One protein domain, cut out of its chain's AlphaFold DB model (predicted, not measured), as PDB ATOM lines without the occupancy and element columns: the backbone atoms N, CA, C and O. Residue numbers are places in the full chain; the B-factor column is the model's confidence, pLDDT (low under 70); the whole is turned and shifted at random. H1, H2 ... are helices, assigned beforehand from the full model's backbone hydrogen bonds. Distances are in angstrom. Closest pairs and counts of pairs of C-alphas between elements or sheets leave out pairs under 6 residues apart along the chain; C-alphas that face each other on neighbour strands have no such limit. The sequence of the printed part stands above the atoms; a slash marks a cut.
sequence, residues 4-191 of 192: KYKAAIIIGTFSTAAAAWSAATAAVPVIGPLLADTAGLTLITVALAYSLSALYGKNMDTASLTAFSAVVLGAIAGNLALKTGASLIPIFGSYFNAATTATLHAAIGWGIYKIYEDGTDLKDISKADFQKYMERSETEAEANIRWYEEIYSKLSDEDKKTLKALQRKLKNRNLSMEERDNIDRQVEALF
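What this domain is: This is residues 4 to 191 of the 192 residues of an uncharacterized protein of bacterium 1XD8-92 (UniProt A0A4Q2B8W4). Four long helices, H1 to H4, form an up-and-down bundle, each running against the one before it, with H3 slanted on H2. H6 crosses H1 and H4, the hairpin of H7 and H8 crosses H1 on another side, and short H5 packs on H4. The printed part has 188 residues with eight named helices, H1 to H8 in chain order, and no named strand; the class is all helix. It is compact, with a radius of gyration of the C-alphas of 15.5 A and a rounded outline of 41 by 41 by 32 A.

Where its parts are: H1, residues 4 to 26, begins at C-alpha 4 (-177.460, -0.520, -79.559) and is 32.4 A long. H2, residues 35 to 55, is 30.6 A; H3, residues 62 to 84, 31.8 A; H4, residues 98 to 117, 28.3 A. H5 is residues 127 to 135, H6 138 to 154, H7 157 to 169, and H8 177 to 190, ending at C-alpha 190 (-187.483, -12.730, -74.065).

How they stand to each other: H1 is the hub, touching five helices. Its closest C-alphas to H2 are Ala 18 and Leu 41, 5.9 A, in a hairpin at a shallow tilt of 9 degrees. H4 touches H1 at Ala 98 and Ala 19, C-alphas 4.4 A apart. H2 and H3, a hairpin, touch at a steep tilt of 42 degrees, closest C-alphas Thr 38 and Ile 76, 6.7 A. H6 is about perpendicular to H1 at 88 degrees, closest C-alphas Tyr 148 and Gly 12, 5.7 A. H5 touches H4, closest C-alphas Tyr 133 and Gly 111, 4.6 A. H7 and H8 form a hairpin, closest C-alphas Leu 166 and Ile 183, 6.2 A. In each of the eight helices, every O i to N i+4 pair is within hydrogen-bond range.

The domain as a whole: The farthest C-alphas, Val 30 and Gly 119, are 44.9 A apart. The printed part has no cut; the link H3 to H4 is long. Residues 27 to 32 stand free. pLDDT is under 70 at residues 26 to 38, 67, 70 to 97 and 173.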
ATOM      1  N   LYS A   4    -178.676   0.235 -79.891       94.56
ATOM      2  CA  LYS A   4    -177.460  -0.520 -79.559       94.56
ATOM      3  C   LYS A   4    -177.755  -1.787 -78.751       94.56
ATOM      4  O   LYS A   4    -177.186  -2.831 -79.037       94.56
ATOM      5  N   TYR A   5    -178.670  -1.721 -77.787       93.56
ATOM      6  CA  TYR A   5    -179.077  -2.876 -76.984       93.56
ATOM      7  C   TYR A   5    -179.861  -3.901 -77.815       93.56
ATOM      8  O   TYR A   5    -179.594  -5.095 -77.722       93.56
ATOM      9  N   LYS A   6    -180.779  -3.448 -78.683       93.44
ATOM     10  CA  LYS A   6    -181.458  -4.328 -79.657       93.44
ATOM     11  C   LYS A   6    -180.451  -5.042 -80.561       93.44
ATOM     12  O   LYS A   6    -180.510  -6.259 -80.704       93.44
ATOM     13  N   ALA A   7    -179.485  -4.299 -81.103       95.81
ATOM     14  CA  ALA A   7    -178.410  -4.863 -81.907       95.81
ATOM     15  C   ALA A   7    -177.591  -5.887 -81.110       95.81
ATOM     16  O   ALA A   7    -177.356  -6.979 -81.610       95.81
ATOM     17  N   ALA A   8    -177.224  -5.589 -79.862       96.31
ATOM     18  CA  ALA A   8    -176.476  -6.507 -79.002       96.31
ATOM     19  C   ALA A   8    -177.200  -7.856 -78.812       96.31
ATOM     20  O   ALA A   8    -176.577  -8.910 -78.974       96.31
ATOM     21  N   ILE A   9    -178.520  -7.838 -78.570       95.31
ATOM     22  CA  ILE A   9    -179.353  -9.053 -78.470       95.31
ATOM     23  C   ILE A   9    -179.356  -9.836 -79.781       95.31
ATOM     24  O   ILE A   9    -179.107 -11.045 -79.770       95.31
ATOM     25  N   ILE A  10    -179.640  -9.164 -80.903       95.00
ATOM     26  CA  ILE A  10    -179.655  -9.781 -82.236       95.00
ATOM     27  C   ILE A  10    -178.297 -10.449 -82.478       95.00
ATOM     28  O   ILE A  10    -178.210 -11.661 -82.673       95.00
ATOM     29  N   ILE A  11    -177.215  -9.682 -82.358       95.94
ATOM     30  CA  ILE A  11    -175.848 -10.144 -82.586       95.94
ATOM     31  C   ILE A  11    -175.526 -11.347 -81.692       95.94
ATOM     32  O   ILE A  11    -175.040 -12.358 -82.200       95.94
ATOM     33  N   GLY A  12    -175.829 -11.293 -80.393       94.38
ATOM     34  CA  GLY A  12    -175.580 -12.405 -79.470       94.38
ATOM     35  C   GLY A  12    -176.387 -13.662 -79.815       94.38
ATOM     36  O   GLY A  12    -175.850 -14.776 -79.817       94.38
ATOM     37  N   THR A  13    -177.648 -13.500 -80.218       94.12
ATOM     38  CA  THR A  13    -178.534 -14.606 -80.611       94.12
ATOM     39  C   THR A  13    -178.028 -15.328 -81.856       94.12
ATOM     40  O   THR A  13    -177.922 -16.558 -81.865       94.12
ATOM     41  N   PHE A  14    -177.670 -14.581 -82.901       93.88
ATOM     42  CA  PHE A  14    -177.146 -15.156 -84.141       93.88
ATOM     43  C   PHE A  14    -175.739 -15.739 -83.954       93.88
ATOM     44  O   PHE A  14    -175.442 -16.808 -84.488       93.88
ATOM     45  N   SER A  15    -174.894 -15.101 -83.141       91.94
ATOM     46  CA  SER A  15    -173.540 -15.590 -82.842       91.94
ATOM     47  C   SER A  15    -173.560 -16.917 -82.088       91.94
ATOM     48  O   SER A  15    -172.828 -17.846 -82.430       91.94
ATOM     49  N   THR A  16    -174.450 -17.054 -81.105       91.50
ATOM     50  CA  THR A  16    -174.636 -18.319 -80.378       91.50
ATOM     51  C   THR A  16    -175.287 -19.395 -81.252       91.50
ATOM     52  O   THR A  16    -174.899 -20.563 -81.174       91.50
ATOM     53  N   ALA A  17    -176.202 -19.027 -82.159       90.56
ATOM     54  CA  ALA A  17    -176.738 -19.952 -83.161       90.56
ATOM     55  C   ALA A  17    -175.643 -20.476 -84.112       90.56
ATOM     56  O   ALA A  17    -175.604 -21.682 -84.385       90.56
ATOM     57  N   ALA A  18    -174.733 -19.603 -84.560       87.31
ATOM     58  CA  ALA A  18    -173.576 -19.953 -85.384       87.31
ATOM     59  C   ALA A  18    -172.596 -20.869 -84.641       87.31
ATOM     60  O   ALA A  18    -172.188 -21.902 -85.171       87.31
ATOM     61  N   ALA A  19    -172.282 -20.547 -83.385       85.94
ATOM     62  CA  ALA A  19    -171.445 -21.373 -82.520       85.94
ATOM     63  C   ALA A  19    -172.023 -22.786 -82.363       85.94
ATOM     64  O   ALA A  19    -171.328 -23.786 -82.550       85.94
ATOM     65  N   ALA A  20    -173.331 -22.876 -82.103       85.75
ATOM     66  CA  ALA A  20    -174.037 -24.143 -81.988       85.75
ATOM     67  C   ALA A  20    -174.138 -24.900 -83.322       85.75
ATOM     68  O   ALA A  20    -174.303 -26.118 -83.313       85.75
ATOM     69  N   TRP A  21    -174.119 -24.210 -84.467       83.56
ATOM     70  CA  TRP A  21    -174.008 -24.853 -85.779       83.56
ATOM     71  C   TRP A  21    -172.616 -25.456 -85.959       83.56
ATOM     72  O   TRP A  21    -172.523 -26.661 -86.170       83.56
ATOM     73  N   SER A  22    -171.557 -24.662 -85.758       78.69
ATOM     74  CA  SER A  22    -170.176 -25.140 -85.895       78.69
ATOM     75  C   SER A  22    -169.849 -26.282 -84.927       78.69
ATOM     76  O   SER A  22    -169.058 -27.154 -85.270       78.69
ATOM     77  N   ALA A  23    -170.424 -26.289 -83.721       77.88
ATOM     78  CA  ALA A  23    -170.256 -27.394 -82.778       77.88
ATOM     79  C   ALA A  23    -170.946 -28.678 -83.264       77.88
ATOM     80  O   ALA A  23    -170.399 -29.768 -83.125       77.88
ATOM     81  N   ALA A  24    -172.141 -28.556 -83.850       76.25
ATOM     82  CA  ALA A  24    -172.903 -29.700 -84.342       76.25
ATOM     83  C   ALA A  24    -172.278 -30.315 -85.606       76.25
ATOM     84  O   ALA A  24    -172.234 -31.535 -85.734       76.25
ATOM     85  N   THR A  25    -171.776 -29.488 -86.526       70.50
ATOM     86  CA  THR A  25    -171.138 -29.946 -87.772       70.50
ATOM     87  C   THR A  25    -169.756 -30.548 -87.533       70.50
ATOM     88  O   THR A  25    -169.387 -31.488 -88.231       70.50
ATOM     89  N   ALA A  26    -169.024 -30.093 -86.511       64.69
ATOM     90  CA  ALA A  26    -167.749 -30.694 -86.108       64.69
ATOM     91  C   ALA A  26    -167.881 -32.161 -85.652       64.69
ATOM     92  O   ALA A  26    -166.909 -32.910 -85.717       64.69
ATOM     93  N   ALA A  27    -169.072 -32.582 -85.210       58.06
ATOM     94  CA  ALA A  27    -169.340 -33.933 -84.721       58.06
ATOM     95  C   ALA A  27    -169.731 -34.940 -85.820       58.06
ATOM     96  O   ALA A  27    -169.940 -36.111 -85.506       58.06
ATOM     97  N   VAL A  28    -169.853 -34.518 -87.087       55.66
ATOM     98  CA  VAL A  28    -170.242 -35.392 -88.207       55.66
ATOM     99  C   VAL A  28    -169.006 -35.745 -89.044       55.66
ATOM    100  O   VAL A  28    -168.550 -34.923 -89.842       55.66
ATOM    101  N   PRO A  29    -168.445 -36.960 -88.904       49.69
ATOM    102  CA  PRO A  29    -167.428 -37.442 -89.818       49.69
ATOM    103  C   PRO A  29    -168.116 -37.885 -91.117       49.69
ATOM    104  O   PRO A  29    -169.086 -38.633 -91.079       49.69
ATOM    105  N   VAL A  30    -167.558 -37.482 -92.264       46.00
ATOM    106  CA  VAL A  30    -167.937 -37.906 -93.632       46.00
ATOM    107  C   VAL A  30    -169.091 -37.111 -94.277       46.00
ATOM    108  O   VAL A  30    -170.261 -37.443 -94.159       46.00
ATOM    109  N   ILE A  31    -168.736 -36.015 -94.959       39.25
ATOM    110  CA  ILE A  31    -168.743 -35.767 -96.424       39.25
ATOM    111  C   ILE A  31    -168.231 -34.318 -96.540       39.25
ATOM    112  O   ILE A  31    -169.003 -33.371 -96.467       39.25
ATOM    113  N   GLY A  32    -166.907 -34.138 -96.603       40.16
ATOM    114  CA  GLY A  32    -166.253 -32.828 -96.741       40.16
ATOM    115  C   GLY A  32    -166.551 -31.818 -95.611       40.16
ATOM    116  O   GLY A  32    -167.520 -31.067 -95.720       40.16
ATOM    117  N   PRO A  33    -165.680 -31.683 -94.589       44.38
ATOM    118  CA  PRO A  33    -165.833 -30.711 -93.491       44.38
ATOM    119  C   PRO A  33    -166.026 -29.253 -93.949       44.38
ATOM    120  O   PRO A  33    -166.499 -28.414 -93.190       44.38
ATOM    121  N   LEU A  34    -165.661 -28.945 -95.197       48.53
ATOM    122  CA  LEU A  34    -165.629 -27.595 -95.740       48.53
ATOM    123  C   LEU A  34    -167.001 -27.044 -96.174       48.53
ATOM    124  O   LEU A  34    -167.335 -25.903 -95.864       48.53
ATOM    125  N   LEU A  35    -167.810 -27.802 -96.922       47.56
ATOM    126  CA  LEU A  35    -168.919 -27.194 -97.682       47.56
ATOM    127  C   LEU A  35    -170.230 -27.093 -96.887       47.56
ATOM    128  O   LEU A  35    -170.946 -26.094 -96.993       47.56
ATOM    129  N   ALA A  36    -170.544 -28.097 -96.064       50.09
ATOM    130  CA  ALA A  36    -171.784 -28.117 -95.286       50.09
ATOM    131  C   ALA A  36    -171.769 -27.108 -94.121       50.09
ATOM    132  O   ALA A  36    -172.787 -26.455 -93.869       50.09
ATOM    133  N   ASP A  37    -170.615 -26.944 -93.462       62.09
ATOM    134  CA  ASP A  37    -170.416 -25.980 -92.373       62.09
ATOM    135  C   ASP A  37    -170.562 -24.539 -92.888       62.09
ATOM    136  O   ASP A  37    -171.354 -23.755 -92.364       62.09
ATOM    137  N   THR A  38    -169.908 -24.238 -94.014       67.81
ATOM    138  CA  THR A  38    -169.893 -22.907 -94.639       67.81
ATOM    139  C   THR A  38    -171.273 -22.438 -95.077       67.81
ATOM    140  O   THR A  38    -171.639 -21.291 -94.821       67.81
ATOM    141  N   ALA A  39    -172.071 -23.308 -95.703       71.88
ATOM    142  CA  ALA A  39    -173.405 -22.931 -96.162       71.88
ATOM    143  C   ALA A  39    -174.336 -22.565 -94.990       71.88
ATOM    144  O   ALA A  39    -175.074 -21.588 -95.079       71.88
ATOM    145  N   GLY A  40    -174.279 -23.308 -93.878       77.75
ATOM    146  CA  GLY A  40    -175.074 -22.993 -92.686       77.75
ATOM    147  C   GLY A  40    -174.645 -21.689 -92.011       77.75
ATOM    148  O   GLY A  40    -175.488 -20.835 -91.747       77.75
ATOM    149  N   LEU A  41    -173.339 -21.489 -91.806       80.62
ATOM    150  CA  LEU A  41    -172.806 -20.252 -91.218       80.62
ATOM    151  C   LEU A  41    -173.094 -19.020 -92.089       80.62
ATOM    152  O   LEU A  41    -173.463 -17.964 -91.574       80.62
ATOM    153  N   THR A  42    -173.008 -19.164 -93.414       80.44
ATOM    154  CA  THR A  42    -173.352 -18.088 -94.355       80.44
ATOM    155  C   THR A  42    -174.815 -17.686 -94.208       80.44
ATOM    156  O   THR A  42    -175.121 -16.501 -94.128       80.44
ATOM    157  N   LEU A  43    -175.727 -18.655 -94.102       81.88
ATOM    158  CA  LEU A  43    -177.155 -18.376 -93.934       81.88
ATOM    159  C   LEU A  43    -177.468 -17.672 -92.612       81.88
ATOM    160  O   LEU A  43    -178.271 -16.739 -92.606       81.88
ATOM    161  N   ILE A  44    -176.817 -18.085 -91.521       87.06
ATOM    162  CA  ILE A  44    -176.936 -17.427 -90.212       87.06
ATOM    163  C   ILE A  44    -176.404 -15.991 -90.293       87.06
ATOM    164  O   ILE A  44    -177.029 -15.071 -89.771       87.06
ATOM    165  N   THR A  45    -175.299 -15.766 -91.003       87.19
ATOM    166  CA  THR A  45    -174.727 -14.424 -91.179       87.19
ATOM    167  C   THR A  45    -175.603 -13.518 -92.046       87.19
ATOM    168  O   THR A  45    -175.803 -12.350 -91.724       87.19
ATOM    169  N   VAL A  46    -176.173 -14.046 -93.131       85.50
ATOM    170  CA  VAL A  46    -177.145 -13.316 -93.957       85.50
ATOM    171  C   VAL A  46    -178.381 -12.961 -93.130       85.50
ATOM    172  O   VAL A  46    -178.864 -11.837 -93.204       85.50
ATOM    173  N   ALA A  47    -178.862 -13.884 -92.293       86.69
ATOM    174  CA  ALA A  47    -179.971 -13.625 -91.380       86.69
ATOM    175  C   ALA A  47    -179.674 -12.486 -90.396       86.69
ATOM    176  O   ALA A  47    -180.489 -11.579 -90.246       86.69
ATOM    177  N   LEU A  48    -178.487 -12.507 -89.790       91.19
ATOM    178  CA  LEU A  48    -177.997 -11.442 -88.918       91.19
ATOM    179  C   LEU A  48    -178.000 -10.084 -89.636       91.19
ATOM    180  O   LEU A  48    -178.486  -9.098 -89.084       91.19
ATOM    181  N   ALA A  49    -177.512 -10.030 -90.877       90.19
ATOM    182  CA  ALA A  49    -177.512  -8.801 -91.662       90.19
ATOM    183  C   ALA A  49    -178.921  -8.286 -91.955       90.19
ATOM    184  O   ALA A  49    -179.161  -7.091 -91.801       90.19
ATOM    185  N   TYR A  50    -179.861  -9.166 -92.308       87.62
ATOM    186  CA  TYR A  50    -181.265  -8.786 -92.493       87.62
ATOM    187  C   TYR A  50    -181.852  -8.175 -91.221       87.62
ATOM    188  O   TYR A  50    -182.405  -7.081 -91.272       87.62
ATOM    189  N   SER A  51    -181.645  -8.840 -90.087       90.00
ATOM    190  CA  SER A  51    -182.151  -8.420 -88.773       90.00
ATOM    191  C   SER A  51    -181.621  -7.032 -88.385       90.00
ATOM    192  O   SER A  51    -182.362  -6.149 -87.952       90.00
ATOM    193  N   LEU A  52    -180.323  -6.791 -88.610       92.75
ATOM    194  CA  LEU A  52    -179.712  -5.481 -88.376       92.75
ATOM    195  C   LEU A  52    -180.176  -4.433 -89.393       92.75
ATOM    196  O   LEU A  52    -180.389  -3.287 -89.018       92.75
ATOM    197  N   SER A  53    -180.387  -4.801 -90.655       89.94
ATOM    198  CA  SER A  53    -180.917  -3.876 -91.668       89.94
ATOM    199  C   SER A  53    -182.329  -3.415 -91.299       89.94
ATOM    200  O   SER A  53    -182.603  -2.214 -91.295       89.94
ATOM    201  N   ALA A  54    -183.186  -4.347 -90.870       88.38
ATOM    202  CA  ALA A  54    -184.534  -4.062 -90.391       88.38
ATOM    203  C   ALA A  54    -184.530  -3.119 -89.174       88.38
ATOM    204  O   ALA A  54    -185.293  -2.154 -89.142       88.38
ATOM    205  N   LEU A  55    -183.608  -3.313 -88.220       91.19
ATOM    206  CA  LEU A  55    -183.430  -2.416 -87.067       91.19
ATOM    207  C   LEU A  55    -183.130  -0.956 -87.471       91.19
ATOM    208  O   LEU A  55    -183.472  -0.016 -86.742       91.19
ATOM    209  N   TYR A  56    -182.500  -0.757 -88.628       91.00
ATOM    210  CA  TYR A  56    -182.191   0.557 -89.193       91.00
ATOM    211  C   TYR A  56    -183.192   1.029 -90.258       91.00
ATOM    212  O   TYR A  56    -183.021   2.122 -90.796       91.00
ATOM    213  N   GLY A  57    -184.251   0.262 -90.541       87.81
ATOM    214  CA  GLY A  57    -185.212   0.574 -91.604       87.81
ATOM    215  C   GLY A  57    -184.601   0.508 -93.007       87.81
ATOM    216  O   GLY A  57    -185.069   1.186 -93.921       87.81
ATOM    217  N   LYS A  58    -183.525  -0.266 -93.171       84.88
ATOM    218  CA  LYS A  58    -182.827  -0.489 -94.436       84.88
ATOM    219  C   LYS A  58    -183.318  -1.791 -95.064       84.88
ATOM    220  O   LYS A  58    -183.419  -2.813 -94.390       84.88
ATOM    221  N   ASN A  59    -183.578  -1.763 -96.367       78.69
ATOM    222  CA  ASN A  59    -183.918  -2.961 -97.129       78.69
ATOM    223  C   ASN A  59    -182.642  -3.572 -97.712       78.69
ATOM    224  O   ASN A  59    -181.905  -2.894 -98.426       78.69
ATOM    225  N   MET A  60    -182.405  -4.859 -97.456       78.00
ATOM    226  CA  MET A  60    -181.401  -5.624 -98.197       78.00
ATOM    227  C   MET A  60    -181.983  -6.008 -99.558       78.00
ATOM    228  O   MET A  60    -182.642  -7.035 -99.703       78.00
ATOM    229  N   ASP A  61    -181.755  -5.160-100.557       79.31
ATOM    230  CA  ASP A  61    -182.006  -5.525-101.947       79.31
ATOM    231  C   ASP A  61    -181.001  -6.589-102.433       79.31
ATOM    232  O   ASP A  61    -180.028  -6.939-101.755       79.31
ATOM    233  N   THR A  62    -181.233  -7.133-103.630       74.50
ATOM    234  CA  THR A  62    -180.360  -8.160-104.212       74.50
ATOM    235  C   THR A  62    -178.914  -7.676-104.332       74.50
ATOM    236  O   THR A  62    -178.000  -8.448-104.067       74.50
ATOM    237  N   ALA A  63    -178.692  -6.398-104.657       71.12
ATOM    238  CA  ALA A  63    -177.356  -5.816-104.759       71.12
ATOM    239  C   ALA A  63    -176.628  -5.795-103.403       71.12
ATOM    240  O   ALA A  63    -175.489  -6.254-103.313       71.12
ATOM    241  N   SER A  64    -177.303  -5.348-102.342       72.06
ATOM    242  CA  SER A  64    -176.790  -5.338-100.967       72.06
ATOM    243  C   SER A  64    -176.492  -6.750-100.483       72.06
ATOM    244  O   SER A  64    -175.445  -6.993 -99.888       72.06
ATOM    245  N   LEU A  65    -177.376  -7.705-100.782       73.81
ATOM    246  CA  LEU A  65    -177.186  -9.100-100.408       73.81
ATOM    247  C   LEU A  65    -176.028  -9.749-101.170       73.81
ATOM    248  O   LEU A  65    -175.261 -10.491-100.563       73.81
ATOM    249  N   THR A  66    -175.864  -9.473-102.463       70.19
ATOM    250  CA  THR A  66    -174.739  -9.982-103.259       70.19
ATOM    251  C   THR A  66    -173.413  -9.389-102.791       70.19
ATOM    252  O   THR A  66    -172.467 -10.146-102.564       70.19
ATOM    253  N   ALA A  67    -173.348  -8.069-102.589       68.19
ATOM    254  CA  ALA A  67    -172.158  -7.389-102.078       68.19
ATOM    255  C   ALA A  67    -171.768  -7.930-100.695       68.19
ATOM    256  O   ALA A  67    -170.640  -8.381-100.490       68.19
ATOM    257  N   PHE A  68    -172.737  -8.004 -99.780       73.50
ATOM    258  CA  PHE A  68    -172.535  -8.540 -98.440       73.50
ATOM    259  C   PHE A  68    -172.140 -10.022 -98.457       73.50
ATOM    260  O   PHE A  68    -171.186 -10.413 -97.790       73.50
ATOM    261  N   SER A  69    -172.806 -10.851 -99.265       71.06
ATOM    262  CA  SER A  69    -172.502 -12.284 -99.360       71.06
ATOM    263  C   SER A  69    -171.103 -12.537 -99.915       71.06
ATOM    264  O   SER A  69    -170.427 -13.432 -99.425       71.06
ATOM    265  N   ALA A  70    -170.623 -11.752-100.885       66.88
ATOM    266  CA  ALA A  70    -169.261 -11.888-101.404       66.88
ATOM    267  C   ALA A  70    -168.198 -11.574-100.332       66.88
ATOM    268  O   ALA A  70    -167.174 -12.257-100.232       66.88
ATOM    269  N   VAL A  71    -168.460 -10.569 -99.495       66.81
ATOM    270  CA  VAL A  71    -167.578 -10.176 -98.389       66.81
ATOM    271  C   VAL A  71    -167.607 -11.210 -97.259       66.81
ATOM    272  O   VAL A  71    -166.553 -11.661 -96.804       66.81
ATOM    273  N   VAL A  72    -168.802 -11.652 -96.862       69.25
ATOM    274  CA  VAL A  72    -169.023 -12.656 -95.815       69.25
ATOM    275  C   VAL A  72    -168.498 -14.026 -96.210       69.25
ATOM    276  O   VAL A  72    -167.832 -14.662 -95.402       69.25
ATOM    277  N   LEU A  73    -168.735 -14.479 -97.445       65.44
ATOM    278  CA  LEU A  73    -168.160 -15.729 -97.942       65.44
ATOM    279  C   LEU A  73    -166.636 -15.675 -97.878       65.44
ATOM    280  O   LEU A  73    -166.027 -16.654 -97.474       65.44
ATOM    281  N   GLY A  74    -166.020 -14.531 -98.190       64.94
ATOM    282  CA  GLY A  74    -164.583 -14.336 -98.006       64.94
ATOM    283  C   GLY A  74    -164.133 -14.460 -96.546       64.94
ATOM    284  O   GLY A  74    -163.125 -15.108 -96.278       64.94
ATOM    285  N   ALA A  75    -164.878 -13.878 -95.602       64.44
ATOM    286  CA  ALA A  75    -164.569 -13.949 -94.171       64.44
ATOM    287  C   ALA A  75    -164.775 -15.364 -93.589       64.44
ATOM    288  O   ALA A  75    -163.911 -15.880 -92.880       64.44
ATOM    289  N   ILE A  76    -165.886 -16.025 -93.931       64.56
ATOM    290  CA  ILE A  76    -166.218 -17.384 -93.482       64.56
ATOM    291  C   ILE A  76    -165.298 -18.415 -94.145       64.56
ATOM    292  O   ILE A  76    -164.779 -19.287 -93.452       64.56
ATOM    293  N   ALA A  77    -165.044 -18.316 -95.455       61.09
ATOM    294  CA  ALA A  77    -164.116 -19.206 -96.156       61.09
ATOM    295  C   ALA A  77    -162.664 -18.986 -95.710       61.09
ATOM    296  O   ALA A  77    -161.908 -19.949 -95.619       61.09
ATOM    297  N   GLY A  78    -162.279 -17.753 -95.364       58.94
ATOM    298  CA  GLY A  78    -161.002 -17.476 -94.705       58.94
ATOM    299  C   GLY A  78    -160.886 -18.197 -93.357       58.94
ATOM    300  O   GLY A  78    -159.908 -18.898 -93.116       58.94
ATOM    301  N   ASN A  79    -161.928 -18.130 -92.521       56.75
ATOM    302  CA  ASN A  79    -162.009 -18.883 -91.261       56.75
ATOM    303  C   ASN A  79    -161.995 -20.412 -91.460       56.75
ATOM    304  O   ASN A  79    -161.486 -21.172 -90.640       56.75
ATOM    305  N   LEU A  80    -162.538 -20.882 -92.577       53.00
ATOM    306  CA  LEU A  80    -162.534 -22.287 -92.956       53.00
ATOM    307  C   LEU A  80    -161.153 -22.763 -93.435       53.00
ATOM    308  O   LEU A  80    -160.732 -23.859 -93.078       53.00
ATOM    309  N   ALA A  81    -160.427 -21.934 -94.193       49.00
ATOM    310  CA  ALA A  81    -159.044 -22.197 -94.584       49.00
ATOM    311  C   ALA A  81    -158.124 -22.271 -93.354       49.00
ATOM    312  O   ALA A  81    -157.270 -23.158 -93.285       49.00
ATOM    313  N   LEU A  82    -158.381 -21.429 -92.341       49.59
ATOM    314  CA  LEU A  82    -157.742 -21.529 -91.027       49.59
ATOM    315  C   LEU A  82    -157.989 -22.900 -90.375       49.59
ATOM    316  O   LEU A  82    -157.040 -23.494 -89.873       49.59
ATOM    317  N   LYS A  83    -159.212 -23.463 -90.443       47.84
ATOM    318  CA  LYS A  83    -159.508 -24.818 -89.912       47.84
ATOM    319  C   LYS A  83    -158.653 -25.925 -90.555       47.84
ATOM    320  O   LYS A  83    -158.508 -26.983 -89.952       47.84
ATOM    321  N   THR A  84    -158.101 -25.706 -91.751       43.94
ATOM    322  CA  THR A  84    -157.328 -26.711 -92.510       43.94
ATOM    323  C   THR A  84    -155.817 -26.481 -92.569       43.94
ATOM    324  O   THR A  84    -155.095 -27.393 -92.964       43.94
ATOM    325  N   GLY A  85    -155.312 -25.308 -92.178       40.47
ATOM    326  CA  GLY A  85    -153.889 -24.974 -92.269       40.47
ATOM    327  C   GLY A  85    -153.498 -23.865 -91.296       40.47
ATOM    328  O   GLY A  85    -154.201 -22.867 -91.154       40.47
ATOM    329  N   ALA A  86    -152.375 -24.053 -90.604       41.81
ATOM    330  CA  ALA A  86    -151.833 -23.083 -89.663       41.81
ATOM    331  C   ALA A  86    -151.549 -21.723 -90.342       41.81
ATOM    332  O   ALA A  86    -150.697 -21.660 -91.223       41.81
ATOM    333  N   SER A  87    -152.198 -20.652 -89.846       36.69
ATOM    334  CA  SER A  87    -151.972 -19.215 -90.150       36.69
ATOM    335  C   SER A  87    -152.359 -18.783 -91.586       36.69
ATOM    336  O   SER A  87    -151.942 -19.394 -92.556       36.69
ATOM    337  N   LEU A  88    -153.200 -17.771 -91.848       34.69
ATOM    338  CA  LEU A  88    -152.987 -16.333 -91.627       34.69
ATOM    339  C   LEU A  88    -154.327 -15.561 -91.793       34.69
ATOM    340  O   LEU A  88    -154.666 -15.118 -92.890       34.69
ATOM    341  N   ILE A  89    -155.081 -15.345 -90.712       37.81
ATOM    342  CA  ILE A  89    -155.837 -14.094 -90.538       37.81
ATOM    343  C   ILE A  89    -155.350 -13.524 -89.205       37.81
ATOM    344  O   ILE A  89    -155.668 -14.099 -88.168       37.81
ATOM    345  N   PRO A  90    -154.560 -12.438 -89.209       37.34
ATOM    346  CA  PRO A  90    -153.969 -11.858 -87.997       37.34
ATOM    347  C   PRO A  90    -154.978 -11.341 -86.957       37.34
ATOM    348  O   PRO A  90    -154.570 -10.963 -85.868       37.34
ATOM    349  N   ILE A  91    -156.265 -11.282 -87.313       41.81
ATOM    350  CA  ILE A  91    -157.303 -10.516 -86.609       41.81
ATOM    351  C   ILE A  91    -157.987 -11.333 -85.506       41.81
ATOM    352  O   ILE A  91    -158.478 -10.766 -84.551       41.81
ATOM    353  N   PHE A  92    -158.027 -12.664 -85.610       41.50
ATOM    354  CA  PHE A  92    -158.654 -13.510 -84.592       41.50
ATOM    355  C   PHE A  92    -157.656 -14.592 -84.193       41.50
ATOM    356  O   PHE A  92    -157.256 -15.410 -85.022       41.50
ATOM    357  N   GLY A  93    -157.205 -14.554 -82.938       36.25
ATOM    358  CA  GLY A  93    -156.197 -15.470 -82.404       36.25
ATOM    359  C   GLY A  93    -156.513 -16.952 -82.652       36.25
ATOM    360  O   GLY A  93    -157.661 -17.361 -82.826       36.25
ATOM    361  N   SER A  94    -155.471 -17.784 -82.669       36.38
ATOM    362  CA  SER A  94    -155.568 -19.208 -82.994       36.38
ATOM    363  C   SER A  94    -156.269 -20.017 -81.894       36.38
ATOM    364  O   SER A  94    -155.615 -20.585 -81.021       36.38
ATOM    365  N   TYR A  95    -157.593 -20.124 -81.962       37.16
ATOM    366  CA  TYR A  95    -158.368 -21.102 -81.201       37.16
ATOM    367  C   TYR A  95    -159.467 -21.678 -82.097       37.16
ATOM    368  O   TYR A  95    -160.267 -20.948 -82.673       37.16
ATOM    369  N   PHE A  96    -159.506 -23.000 -82.249       49.09
ATOM    370  CA  PHE A  96    -160.515 -23.697 -83.047       49.09
ATOM    371  C   PHE A  96    -161.593 -24.269 -82.128       49.09
ATOM    372  O   PHE A  96    -161.442 -25.372 -81.608       49.09
ATOM    373  N   ASN A  97    -162.673 -23.517 -81.900       63.09
ATOM    374  CA  ASN A  97    -163.873 -23.997 -81.207       63.09
ATOM    375  C   ASN A  97    -165.108 -23.129 -81.537       63.09
ATOM    376  O   ASN A  97    -165.022 -22.118 -82.236       63.09
ATOM    377  N   ALA A  98    -166.274 -23.533 -81.024       73.44
ATOM    378  CA  ALA A  98    -167.543 -22.826 -81.184       73.44
ATOM    379  C   ALA A  98    -167.469 -21.335 -80.789       73.44
ATOM    380  O   ALA A  98    -168.135 -20.516 -81.425       73.44
ATOM    381  N   ALA A  99    -166.631 -20.978 -79.806       77.44
ATOM    382  CA  ALA A  99    -166.468 -19.607 -79.321       77.44
ATOM    383  C   ALA A  99    -165.808 -18.687 -80.361       77.44
ATOM    384  O   ALA A  99    -166.221 -17.538 -80.508       77.44
ATOM    385  N   THR A 100    -164.864 -19.190 -81.158       76.44
ATOM    386  CA  THR A 100    -164.264 -18.417 -82.261       76.44
ATOM    387  C   THR A 100    -165.292 -18.090 -83.334       76.44
ATOM    388  O   THR A 100    -165.386 -16.952 -83.782       76.44
ATOM    389  N   THR A 101    -166.137 -19.054 -83.711       81.38
ATOM    390  CA  THR A 101    -167.240 -18.782 -84.646       81.38
ATOM    391  C   THR A 101    -168.280 -17.828 -84.050       81.38
ATOM    392  O   THR A 101    -168.791 -16.991 -84.794       81.38
ATOM    393  N   ALA A 102    -168.547 -17.894 -82.738       86.75
ATOM    394  CA  ALA A 102    -169.391 -16.913 -82.055       86.75
ATOM    395  C   ALA A 102    -168.799 -15.501 -82.182       86.75
ATOM    396  O   ALA A 102    -169.476 -14.587 -82.639       86.75
ATOM    397  N   THR A 103    -167.517 -15.349 -81.852       86.00
ATOM    398  CA  THR A 103    -166.803 -14.065 -81.884       86.00
ATOM    399  C   THR A 103    -166.731 -13.498 -83.301       86.00
ATOM    400  O   THR A 103    -167.015 -12.321 -83.499       86.00
ATOM    401  N   LEU A 104    -166.463 -14.335 -84.309       85.19
ATOM    402  CA  LEU A 104    -166.477 -13.923 -85.715       85.19
ATOM    403  C   LEU A 104    -167.848 -13.380 -86.140       85.19
ATOM    404  O   LEU A 104    -167.925 -12.319 -86.754       85.19
ATOM    405  N   HIS A 105    -168.936 -14.086 -85.816       89.88
ATOM    406  CA  HIS A 105    -170.286 -13.618 -86.152       89.88
ATOM    407  C   HIS A 105    -170.654 -12.360 -85.361       89.88
ATOM    408  O   HIS A 105    -171.316 -11.474 -85.905       89.88
ATOM    409  N   ALA A 106    -170.169 -12.234 -84.126       91.38
ATOM    410  CA  ALA A 106    -170.353 -11.035 -83.331       91.38
ATOM    411  C   ALA A 106    -169.620  -9.832 -83.942       91.38
ATOM    412  O   ALA A 106    -170.206  -8.758 -84.052       91.38
ATOM    413  N   ALA A 107    -168.387 -10.020 -84.417       90.06
ATOM    414  CA  ALA A 107    -167.609  -8.985 -85.097       90.06
ATOM    415  C   ALA A 107    -168.239  -8.573 -86.432       90.06
ATOM    416  O   ALA A 107    -168.314  -7.384 -86.734       90.06
ATOM    417  N   ILE A 108    -168.759  -9.534 -87.205       90.31
ATOM    418  CA  ILE A 108    -169.548  -9.253 -88.413       90.31
ATOM    419  C   ILE A 108    -170.776  -8.407 -88.059       90.31
ATOM    420  O   ILE A 108    -171.009  -7.371 -88.677       90.31
ATOM    421  N   GLY A 109    -171.541  -8.816 -87.045       93.50
ATOM    422  CA  GLY A 109    -172.735  -8.107 -86.597       93.50
ATOM    423  C   GLY A 109    -172.455  -6.678 -86.135       93.50
ATOM    424  O   GLY A 109    -173.144  -5.747 -86.549       93.50
ATOM    425  N   TRP A 110    -171.409  -6.477 -85.334       95.38
ATOM    426  CA  TRP A 110    -171.002  -5.140 -84.902       95.38
ATOM    427  C   TRP A 110    -170.429  -4.293 -86.038       95.38
ATOM    428  O   TRP A 110    -170.685  -3.092 -86.076       95.38
ATOM    429  N   GLY A 111    -169.727  -4.904 -86.994       92.25
ATOM    430  CA  GLY A 111    -169.289  -4.220 -88.207       92.25
ATOM    431  C   GLY A 111    -170.474  -3.676 -89.008       92.25
ATOM    432  O   GLY A 111    -170.492  -2.497 -89.348       92.25
ATOM    433  N   ILE A 112    -171.508  -4.496 -89.225       92.56
ATOM    434  CA  ILE A 112    -172.763  -4.077 -89.879       92.56
ATOM    435  C   ILE A 112    -173.455  -2.970 -89.079       92.56
ATOM    436  O   ILE A 112    -173.882  -1.972 -89.651       92.56
ATOM    437  N   TYR A 113    -173.543  -3.129 -87.755       95.44
ATOM    438  CA  TYR A 113    -174.110  -2.110 -86.876       95.44
ATOM    439  C   TYR A 113    -173.404  -0.759 -87.054       95.44
ATOM    440  O   TYR A 113    -174.093   0.243 -87.213       95.44
ATOM    441  N   LYS A 114    -172.063  -0.733 -87.070       94.88
ATOM    442  CA  LYS A 114    -171.271   0.499 -87.226       94.88
ATOM    443  C   LYS A 114    -171.418   1.115 -88.615       94.88
ATOM    444  O   LYS A 114    -171.559   2.323 -88.712       94.88
ATOM    445  N   ILE A 115    -171.470   0.300 -89.671       92.50
ATOM    446  CA  ILE A 115    -171.746   0.781 -91.038       92.50
ATOM    447  C   ILE A 115    -173.066   1.558 -91.080       92.50
ATOM    448  O   ILE A 115    -173.121   2.658 -91.632       92.50
ATOM    449  N   TYR A 116    -174.116   1.006 -90.468       93.12
ATOM    450  CA  TYR A 116    -175.417   1.666 -90.413       93.12
ATOM    451  C   TYR A 116    -175.461   2.852 -89.446       93.12
ATOM    452  O   TYR A 116    -176.152   3.833 -89.723       93.12
ATOM    453  N   GLU A 117    -174.733   2.790 -88.330       94.69
ATOM    454  CA  GLU A 117    -174.582   3.909 -87.390       94.69
ATOM    455  C   GLU A 117    -173.885   5.109 -88.050       94.69
ATOM    456  O   GLU A 117    -174.332   6.241 -87.875       94.69
ATOM    457  N   ASP A 118    -172.888   4.851 -88.900       94.12
ATOM    458  CA  ASP A 118    -172.180   5.849 -89.712       94.12
ATOM    459  C   ASP A 118    -173.016   6.342 -90.917       94.12
ATOM    460  O   ASP A 118    -172.545   7.129 -91.738       94.12
ATOM    461  N   GLY A 119    -174.271   5.893 -91.049       91.12
ATOM    462  CA  GLY A 119    -175.202   6.328 -92.094       91.12
ATOM    463  C   GLY A 119    -174.925   5.749 -93.486       91.12
ATOM    464  O   GLY A 119    -175.521   6.208 -94.461       91.12
ATOM    465  N   THR A 120    -174.053   4.745 -93.585       88.88
ATOM    466  CA  THR A 120    -173.683   4.077 -94.844       88.88
ATOM    467  C   THR A 120    -174.530   2.817 -95.069       88.88
ATOM    468  O   THR A 120    -175.147   2.307 -94.136       88.88
ATOM    469  N   ASP A 121    -174.580   2.298 -96.301       87.50
ATOM    470  CA  ASP A 121    -175.260   1.041 -96.640       87.50
ATOM    471  C   ASP A 121    -174.277  -0.068 -97.033       87.50
ATOM    472  O   ASP A 121    -173.223   0.184 -97.611       87.50
ATOM    473  N   LEU A 122    -174.646  -1.331 -96.781       84.81
ATOM    474  CA  LEU A 122    -173.788  -2.491 -97.076       84.81
ATOM    475  C   LEU A 122    -173.389  -2.605 -98.554       84.81
ATOM    476  O   LEU A 122    -172.310  -3.111 -98.850       84.81
ATOM    477  N   LYS A 123    -174.237  -2.137 -99.477       84.31
ATOM    478  CA  LYS A 123    -173.946  -2.119-100.921       84.31
ATOM    479  C   LYS A 123    -172.828  -1.149-101.312       84.31
ATOM    480  O   LYS A 123    -172.209  -1.344-102.354       84.31
ATOM    481  N   ASP A 124    -172.577  -0.136-100.486       86.19
ATOM    482  CA  ASP A 124    -171.601   0.924-100.752       86.19
ATOM    483  C   ASP A 124    -170.250   0.642-100.073       86.19
ATOM    484  O   ASP A 124    -169.286   1.389-100.236       86.19
ATOM    485  N   ILE A 125    -170.158  -0.455 -99.315       83.62
ATOM    486  CA  ILE A 125    -168.961  -0.841 -98.574       83.62
ATOM    487  C   ILE A 125    -168.113  -1.813 -99.395       83.62
ATOM    488  O   ILE A 125    -168.561  -2.882 -99.816       83.62
ATOM    489  N   SER A 126    -166.836  -1.473 -99.571       83.12
ATOM    490  CA  SER A 126    -165.858  -2.386-100.158       83.12
ATOM    491  C   SER A 126    -165.511  -3.526 -99.192       83.12
ATOM    492  O   SER A 126    -165.624  -3.397 -97.972       83.12
ATOM    493  N   LYS A 127    -164.989  -4.643 -99.715       76.88
ATOM    494  CA  LYS A 127    -164.485  -5.744 -98.874       76.88
ATOM    495  C   LYS A 127    -163.448  -5.265 -97.849       76.88
ATOM    496  O   LYS A 127    -163.483  -5.707 -96.704       76.88
ATOM    497  N   ALA A 128    -162.538  -4.383 -98.262       80.44
ATOM    498  CA  ALA A 128    -161.479  -3.869 -97.400       80.44
ATOM    499  C   ALA A 128    -162.038  -2.975 -96.284       80.44
ATOM    500  O   ALA A 128    -161.591  -3.059 -95.144       80.44
ATOM    501  N   ASP A 129    -163.043  -2.153 -96.584       85.19
ATOM    502  CA  ASP A 129    -163.658  -1.298 -95.568       85.19
ATOM    503  C   ASP A 129    -164.509  -2.113 -94.599       85.19
ATOM    504  O   ASP A 129    -164.434  -1.890 -93.394       85.19
ATOM    505  N   PHE A 130    -165.221  -3.135 -95.083       84.00
ATOM    506  CA  PHE A 130    -165.920  -4.072 -94.206       84.00
ATOM    507  C   PHE A 130    -164.966  -4.770 -93.230       84.00
ATOM    508  O   PHE A 130    -165.268  -4.878 -92.043       84.00
ATOM    509  N   GLN A 131    -163.792  -5.202 -93.704       79.81
ATOM    510  CA  GLN A 131    -162.760  -5.788 -92.844       79.81
ATOM    511  C   GLN A 131    -162.306  -4.810 -91.756       79.81
ATOM    512  O   GLN A 131    -162.268  -5.195 -90.592       79.81
ATOM    513  N   LYS A 132    -162.086  -3.530 -92.085       84.62
ATOM    514  CA  LYS A 132    -161.771  -2.503 -91.076       84.62
ATOM    515  C   LYS A 132    -162.896  -2.325 -90.054       84.62
ATOM    516  O   LYS A 132    -162.619  -2.144 -88.872       84.62
ATOM    517  N   TYR A 133    -164.162  -2.365 -90.478       88.44
ATOM    518  CA  TYR A 133    -165.298  -2.316 -89.548       88.44
ATOM    519  C   TYR A 133    -165.328  -3.528 -88.613       88.44
ATOM    520  O   TYR A 133    -165.618  -3.364 -87.427       88.44
ATOM    521  N   MET A 134    -165.005  -4.722 -89.118       84.38
ATOM    522  CA  MET A 134    -164.891  -5.929 -88.299       84.38
ATOM    523  C   MET A 134    -163.730  -5.844 -87.304       84.38
ATOM    524  O   MET A 134    -163.941  -6.097 -86.124       84.38
ATOM    525  N   GLU A 135    -162.536  -5.453 -87.759       80.75
ATOM    526  CA  GLU A 135    -161.339  -5.279 -86.919       80.75
ATOM    527  C   GLU A 135    -161.605  -4.288 -85.785       80.75
ATOM    528  O   GLU A 135    -161.388  -4.577 -84.611       80.75
ATOM    529  N   ARG A 136    -162.199  -3.137 -86.116       86.06
ATOM    530  CA  ARG A 136    -162.595  -2.124 -85.129       86.06
ATOM    531  C   ARG A 136    -163.692  -2.591 -84.176       86.06
ATOM    532  O   ARG A 136    -164.040  -1.823 -83.288       86.06
ATOM    533  N   SER A 137    -164.293  -3.756 -84.404       88.38
ATOM    534  CA  SER A 137    -165.402  -4.306 -83.619       88.38
ATOM    535  C   SER A 137    -165.031  -5.538 -82.805       88.38
ATOM    536  O   SER A 137    -165.910  -6.114 -82.169       88.38
ATOM    537  N   GLU A 138    -163.765  -5.955 -82.818       82.38
ATOM    538  CA  GLU A 138    -163.300  -7.138 -82.091       82.38
ATOM    539  C   GLU A 138    -163.584  -7.023 -80.586       82.38
ATOM    540  O   GLU A 138    -164.213  -7.901 -79.997       82.38
ATOM    541  N   THR A 139    -163.225  -5.892 -79.973       84.50
ATOM    542  CA  THR A 139    -163.459  -5.665 -78.541       84.50
ATOM    543  C   THR A 139    -164.951  -5.662 -78.194       84.50
ATOM    544  O   THR A 139    -165.354  -6.273 -77.203       84.50
ATOM    545  N   GLU A 140    -165.804  -5.022 -79.002       91.88
ATOM    546  CA  GLU A 140    -167.254  -5.060 -78.786       91.88
ATOM    547  C   GLU A 140    -167.851  -6.444 -79.040       91.88
ATOM    548  O   GLU A 140    -168.820  -6.814 -78.378       91.88
ATOM    549  N   ALA A 141    -167.286  -7.224 -79.960       88.81
ATOM    550  CA  ALA A 141    -167.697  -8.597 -80.204       88.81
ATOM    551  C   ALA A 141    -167.449  -9.467 -78.970       88.81
ATOM    552  O   ALA A 141    -168.387 -10.094 -78.475       88.81
ATOM    553  N   GLU A 142    -166.233  -9.446 -78.423       86.25
ATOM    554  CA  GLU A 142    -165.898 -10.189 -77.206       86.25
ATOM    555  C   GLU A 142    -166.736  -9.742 -76.005       86.25
ATOM    556  O   GLU A 142    -167.269 -10.576 -75.267       86.25
ATOM    557  N   ALA A 143    -166.883  -8.427 -75.816       89.25
ATOM    558  CA  ALA A 143    -167.696  -7.874 -74.741       89.25
ATOM    559  C   ALA A 143    -169.168  -8.285 -74.882       89.25
ATOM    560  O   ALA A 143    -169.799  -8.656 -73.895       89.25
ATOM    561  N   ASN A 144    -169.706  -8.273 -76.106       93.31
ATOM    562  CA  ASN A 144    -171.083  -8.669 -76.375       93.31
ATOM    563  C   ASN A 144    -171.320 -10.158 -76.132       93.31
ATOM    564  O   ASN A 144    -172.364 -10.503 -75.597       93.31
ATOM    565  N   ILE A 145    -170.375 -11.042 -76.475       89.50
ATOM    566  CA  ILE A 145    -170.507 -12.474 -76.165       89.50
ATOM    567  C   ILE A 145    -170.616 -12.686 -74.653       89.50
ATOM    568  O   ILE A 145    -171.563 -13.325 -74.201       89.50
ATOM    569  N   ARG A 146    -169.712 -12.085 -73.866       90.00
ATOM    570  CA  ARG A 146    -169.735 -12.200 -72.395       90.00
ATOM    571  C   ARG A 146    -171.014 -11.617 -71.799       90.00
ATOM    572  O   ARG A 146    -171.652 -12.242 -70.957       90.00
ATOM    573  N   TRP A 147    -171.404 -10.428 -72.253       94.44
ATOM    574  CA  TRP A 147    -172.638  -9.780 -71.817       94.44
ATOM    575  C   TRP A 147    -173.872 -10.619 -72.170       94.44
ATOM    576  O   TRP A 147    -174.748 -10.804 -71.328       94.44
ATOM    577  N   TYR A 148    -173.923 -11.174 -73.385       93.31
ATOM    578  CA  TYR A 148    -175.024 -12.013 -73.840       93.31
ATOM    579  C   TYR A 148    -175.136 -13.298 -73.012       93.31
ATOM    580  O   TYR A 148    -176.237 -13.683 -72.628       93.31
ATOM    581  N   GLU A 149    -174.013 -13.947 -72.688       91.19
ATOM    582  CA  GLU A 149    -173.981 -15.100 -71.778       91.19
ATOM    583  C   GLU A 149    -174.531 -14.749 -70.390       91.19
ATOM    584  O   GLU A 149    -175.317 -15.515 -69.823       91.19
ATOM    585  N   GLU A 150    -174.180 -13.573 -69.863       92.94
ATOM    586  CA  GLU A 150    -174.679 -13.093 -68.577       92.94
ATOM    587  C   GLU A 150    -176.200 -12.887 -68.602       92.94
ATOM    588  O   GLU A 150    -176.903 -13.416 -67.737       92.94
ATOM    589  N   ILE A 151    -176.741 -12.169 -69.592       92.75
ATOM    590  CA  ILE A 151    -178.194 -11.947 -69.674       92.75
ATOM    591  C   ILE A 151    -178.951 -13.240 -69.987       92.75
ATOM    592  O   ILE A 151    -180.010 -13.483 -69.416       92.75
ATOM    593  N   TYR A 152    -178.379 -14.122 -70.810       92.06
ATOM    594  CA  TYR A 152    -178.932 -15.443 -71.084       92.06
ATOM    595  C   TYR A 152    -179.010 -16.287 -69.807       92.06
ATOM    596  O   TYR A 152    -179.991 -17.000 -69.598       92.06
ATOM    597  N   SER A 153    -178.006 -16.206 -68.927       92.88
ATOM    598  CA  SER A 153    -177.997 -16.957 -67.667       92.88
ATOM    599  C   SER A 153    -179.158 -16.577 -66.742       92.88
ATOM    600  O   SER A 153    -179.670 -17.449 -66.032       92.88
ATOM    601  N   LYS A 154    -179.618 -15.320 -66.823       93.50
ATOM    602  CA  LYS A 154    -180.719 -14.751 -66.033       93.50
ATOM    603  C   LYS A 154    -182.110 -15.121 -66.557       93.50
ATOM    604  O   LYS A 154    -183.076 -14.968 -65.818       93.50
ATOM    605  N   LEU A 155    -182.218 -15.622 -67.790       93.06
ATOM    606  CA  LEU A 155    -183.487 -16.098 -68.345       93.06
ATOM    607  C   LEU A 155    -184.025 -17.306 -67.566       93.06
ATOM    608  O   LEU A 155    -183.250 -18.149 -67.087       93.06
ATOM    609  N   SER A 156    -185.352 -17.430 -67.506       95.62
ATOM    610  CA  SER A 156    -185.998 -18.634 -66.978       95.62
ATOM    611  C   SER A 156    -185.658 -19.860 -67.837       95.62
ATOM    612  O   SER A 156    -185.246 -19.745 -68.995       95.62
ATOM    613  N   ASP A 157    -185.821 -21.068 -67.295       94.94
ATOM    614  CA  ASP A 157    -185.576 -22.291 -68.071       94.94
ATOM    615  C   ASP A 157    -186.539 -22.435 -69.260       94.94
ATOM    616  O   ASP A 157    -186.162 -22.969 -70.309       94.94
ATOM    617  N   GLU A 158    -187.761 -21.914 -69.122       94.75
ATOM    618  CA  GLU A 158    -188.744 -21.849 -70.199       94.75
ATOM    619  C   GLU A 158    -188.295 -20.882 -71.301       94.75
ATOM    620  O   GLU A 158    -188.237 -21.272 -72.471       94.75
ATOM    621  N   ASP A 159    -187.847 -19.680 -70.939       93.94
ATOM    622  CA  ASP A 159    -187.330 -18.693 -71.891       93.94
ATOM    623  C   ASP A 159    -186.068 -19.194 -72.594       93.94
ATOM    624  O   ASP A 159    -185.936 -19.071 -73.812       93.94
ATOM    625  N   LYS A 160    -185.162 -19.859 -71.867       93.75
ATOM    626  CA  LYS A 160    -183.980 -20.517 -72.450       93.75
ATOM    627  C   LYS A 160    -184.378 -21.591 -73.457       93.75
ATOM    628  O   LYS A 160    -183.728 -21.736 -74.497       93.75
ATOM    629  N   LYS A 161    -185.423 -22.373 -73.171       94.56
ATOM    630  CA  LYS A 161    -185.940 -23.400 -74.088       94.56
ATOM    631  C   LYS A 161    -186.540 -22.761 -75.339       94.56
ATOM    632  O   LYS A 161    -186.239 -23.221 -76.445       94.56
ATOM    633  N   THR A 162    -187.314 -21.691 -75.173       94.75
ATOM    634  CA  THR A 162    -187.890 -20.907 -76.272       94.75
ATOM    635  C   THR A 162    -186.794 -20.301 -77.141       94.75
ATOM    636  O   THR A 162    -186.768 -20.537 -78.348       94.75
ATOM    637  N   LEU A 163    -185.809 -19.637 -76.538       93.44
ATOM    638  CA  LEU A 163    -184.669 -19.057 -77.242       93.44
ATOM    639  C   LEU A 163    -183.887 -20.108 -78.034       93.44
ATOM    640  O   LEU A 163    -183.606 -19.910 -79.214       93.44
ATOM    641  N   LYS A 164    -183.590 -21.270 -77.438       92.06
ATOM    642  CA  LYS A 164    -182.929 -22.377 -78.152       92.06
ATOM    643  C   LYS A 164    -183.764 -22.885 -79.327       92.06
ATOM    644  O   LYS A 164    -183.199 -23.265 -80.353       92.06
ATOM    645  N   ALA A 165    -185.090 -22.925 -79.198       92.06
ATOM    646  CA  ALA A 165    -185.974 -23.308 -80.295       92.06
ATOM    647  C   ALA A 165    -185.931 -22.278 -81.435       92.06
ATOM    648  O   ALA A 165    -185.819 -22.666 -82.598       92.06
ATOM    649  N   LEU A 166    -185.932 -20.983 -81.112       91.81
ATOM    650  CA  LEU A 166    -185.773 -19.895 -82.081       91.81
ATOM    651  C   LEU A 166    -184.408 -19.962 -82.782       91.81
ATOM    652  O   LEU A 166    -184.347 -19.991 -84.009       91.81
ATOM    653  N   GLN A 167    -183.317 -20.135 -82.033       89.31
ATOM    654  CA  GLN A 167    -181.968 -20.318 -82.583       89.31
ATOM    655  C   GLN A 167    -181.849 -21.549 -83.488       89.31
ATOM    656  O   GLN A 167    -181.092 -21.543 -84.457       89.31
ATOM    657  N   ARG A 168    -182.590 -22.626 -83.200       86.69
ATOM    658  CA  ARG A 168    -182.669 -23.789 -84.096       86.69
ATOM    659  C   ARG A 168    -183.394 -23.452 -85.389       86.69
ATOM    660  O   ARG A 168    -182.937 -23.891 -86.440       86.69
ATOM    661  N   LYS A 169    -184.476 -22.666 -85.333       86.56
ATOM    662  CA  LYS A 169    -185.166 -22.200 -86.542       86.56
ATOM    663  C   LYS A 169    -184.218 -21.402 -87.427       86.56
ATOM    664  O   LYS A 169    -184.183 -21.692 -88.612       86.56
ATOM    665  N   LEU A 170    -183.379 -20.525 -86.863       81.31
ATOM    666  CA  LEU A 170    -182.382 -19.734 -87.611       81.31
ATOM    667  C   LEU A 170    -181.395 -20.573 -88.446       81.31
ATOM    668  O   LEU A 170    -180.795 -20.062 -89.388       81.31
ATOM    669  N   LYS A 171    -181.241 -21.866 -88.136       74.88
ATOM    670  CA  LYS A 171    -180.420 -22.810 -88.914       74.88
ATOM    671  C   LYS A 171    -181.130 -23.326 -90.174       74.88
ATOM    672  O   LYS A 171    -180.491 -23.949 -91.022       74.88
ATOM    673  N   ASN A 172    -182.442 -23.123 -90.293       77.31
ATOM    674  CA  ASN A 172    -183.227 -23.565 -91.438       77.31
ATOM    675  C   ASN A 172    -182.943 -22.674 -92.655       77.31
ATOM    676  O   ASN A 172    -183.150 -21.461 -92.631       77.31
ATOM    677  N   ARG A 173    -182.509 -23.309 -93.748       64.44
ATOM    678  CA  ARG A 173    -182.137 -22.631 -94.995       64.44
ATOM    679  C   ARG A 173    -183.318 -21.976 -95.710       64.44
ATOM    680  O   ARG A 173    -183.105 -21.039 -96.470       64.44
ATOM    681  N   ASN A 174    -184.537 -22.435 -95.433       72.75
ATOM    682  CA  ASN A 174    -185.753 -22.022 -96.135       72.75
ATOM    683  C   ASN A 174    -186.601 -21.014 -95.344       72.75
ATOM    684  O   ASN A 174    -187.771 -20.835 -95.659       72.75
ATOM    685  N   LEU A 175    -186.033 -20.368 -94.320       77.12
ATOM    686  CA  LEU A 175    -186.715 -19.301 -93.584       77.12
ATOM    687  C   LEU A 175    -186.994 -18.093 -94.484       77.12
ATOM    688  O   LEU A 175    -186.048 -17.441 -94.950       77.12
ATOM    689  N   SER A 176    -188.276 -17.769 -94.643       79.25
ATOM    690  CA  SER A 176    -188.757 -16.526 -95.251       79.25
ATOM    691  C   SER A 176    -188.366 -15.294 -94.422       79.25
ATOM    692  O   SER A 176    -187.985 -15.404 -93.256       79.25
ATOM    693  N   MET A 177    -188.450 -14.100 -95.023       71.94
ATOM    694  CA  MET A 177    -188.207 -12.842 -94.299       71.94
ATOM    695  C   MET A 177    -189.214 -12.637 -93.163       71.94
ATOM    696  O   MET A 177    -188.814 -12.312 -92.053       71.94
ATOM    697  N   GLU A 178    -190.492 -12.935 -93.394       80.62
ATOM    698  CA  GLU A 178    -191.534 -12.810 -92.368       80.62
ATOM    699  C   GLU A 178    -191.271 -13.718 -91.156       80.62
ATOM    700  O   GLU A 178    -191.440 -13.310 -90.005       80.62
ATOM    701  N   GLU A 179    -190.797 -14.945 -91.388       84.25
ATOM    702  CA  GLU A 179    -190.423 -15.841 -90.295       84.25
ATOM    703  C   GLU A 179    -189.200 -15.340 -89.519       84.25
ATOM    704  O   GLU A 179    -189.136 -15.550 -88.307       84.25
ATOM    705  N   ARG A 180    -188.246 -14.674 -90.183       78.94
ATOM    706  CA  ARG A 180    -187.071 -14.069 -89.531       78.94
ATOM    707  C   ARG A 180    -187.483 -12.894 -88.654       78.94
ATOM    708  O   ARG A 180    -187.171 -12.910 -87.469       78.94
ATOM    709  N   ASP A 181    -188.291 -11.980 -89.184       83.31
ATOM    710  CA  ASP A 181    -188.832 -10.850 -88.422       83.31
ATOM    711  C   ASP A 181    -189.645 -11.332 -87.213       83.31
ATOM    712  O   ASP A 181    -189.591 -10.771 -86.116       83.31
ATOM    713  N   ASN A 182    -190.405 -12.417 -87.384       88.00
ATOM    714  CA  ASN A 182    -191.136 -13.028 -86.284       88.00
ATOM    715  C   ASN A 182    -190.213 -13.641 -85.221       88.00
ATOM    716  O   ASN A 182    -190.526 -13.567 -84.031       88.00
ATOM    717  N   ILE A 183    -189.100 -14.256 -85.628       88.38
ATOM    718  CA  ILE A 183    -188.087 -14.764 -84.698       88.38
ATOM    719  C   ILE A 183    -187.454 -13.601 -83.934       88.38
ATOM    720  O   ILE A 183    -187.404 -13.672 -82.710       88.38
ATOM    721  N   ASP A 184    -187.059 -12.524 -84.609       86.25
ATOM    722  CA  ASP A 184    -186.432 -11.363 -83.969       86.25
ATOM    723  C   ASP A 184    -187.353 -10.718 -82.931       86.25
ATOM    724  O   ASP A 184    -186.929 -10.453 -81.809       86.25
ATOM    725  N   ARG A 185    -188.643 -10.548 -83.252       89.25
ATOM    726  CA  ARG A 185    -189.636 -10.036 -82.290       89.25
ATOM    727  C   ARG A 185    -189.774 -10.928 -81.058       89.25
ATOM    728  O   ARG A 185    -189.859 -10.418 -79.945       89.25
ATOM    729  N   GLN A 186    -189.801 -12.247 -81.248       91.94
ATOM    730  CA  GLN A 186    -189.870 -13.192 -80.131       91.94
ATOM    731  C   GLN A 186    -188.593 -13.161 -79.296       91.94
ATOM    732  O   GLN A 186    -188.678 -13.165 -78.077       91.94
ATOM    733  N   VAL A 187    -187.424 -13.089 -79.934       90.50
ATOM    734  CA  VAL A 187    -186.140 -12.948 -79.242       90.50
ATOM    735  C   VAL A 187    -186.133 -11.669 -78.413       90.50
ATOM    736  O   VAL A 187    -185.849 -11.738 -77.225       90.50
ATOM    737  N   GLU A 188    -186.497 -10.520 -78.991       88.25
ATOM    738  CA  GLU A 188    -186.568  -9.256 -78.250       88.25
ATOM    739  C   GLU A 188    -187.492  -9.352 -77.032       88.25
ATOM    740  O   GLU A 188    -187.138  -8.836 -75.976       88.25
ATOM    741  N   ALA A 189    -188.643 -10.020 -77.156       90.56
ATOM    742  CA  ALA A 189    -189.598 -10.182 -76.060       90.56
ATOM    743  C   ALA A 189    -189.050 -11.009 -74.885       90.56
ATOM    744  O   ALA A 189    -189.455 -10.776 -73.754       90.56
ATOM    745  N   LEU A 190    -188.113 -11.934 -75.128       90.88
ATOM    746  CA  LEU A 190    -187.483 -12.730 -74.065       90.88
ATOM    747  C   LEU A 190    -186.504 -11.920 -73.203       90.88
ATOM    748  O   LEU A 190    -186.140 -12.368 -72.122       90.88
ATOM    749  N   PHE A 191    -186.040 -10.763 -73.681       86.44
ATOM    750  CA  PHE A 191    -185.029  -9.935 -73.012       86.44
ATOM    751  C   PHE A 191    -185.568  -8.564 -72.561       86.44
ATOM    752  O   PHE A 191    -184.775  -7.643 -72.325       86.44
TER     753      PHE A 191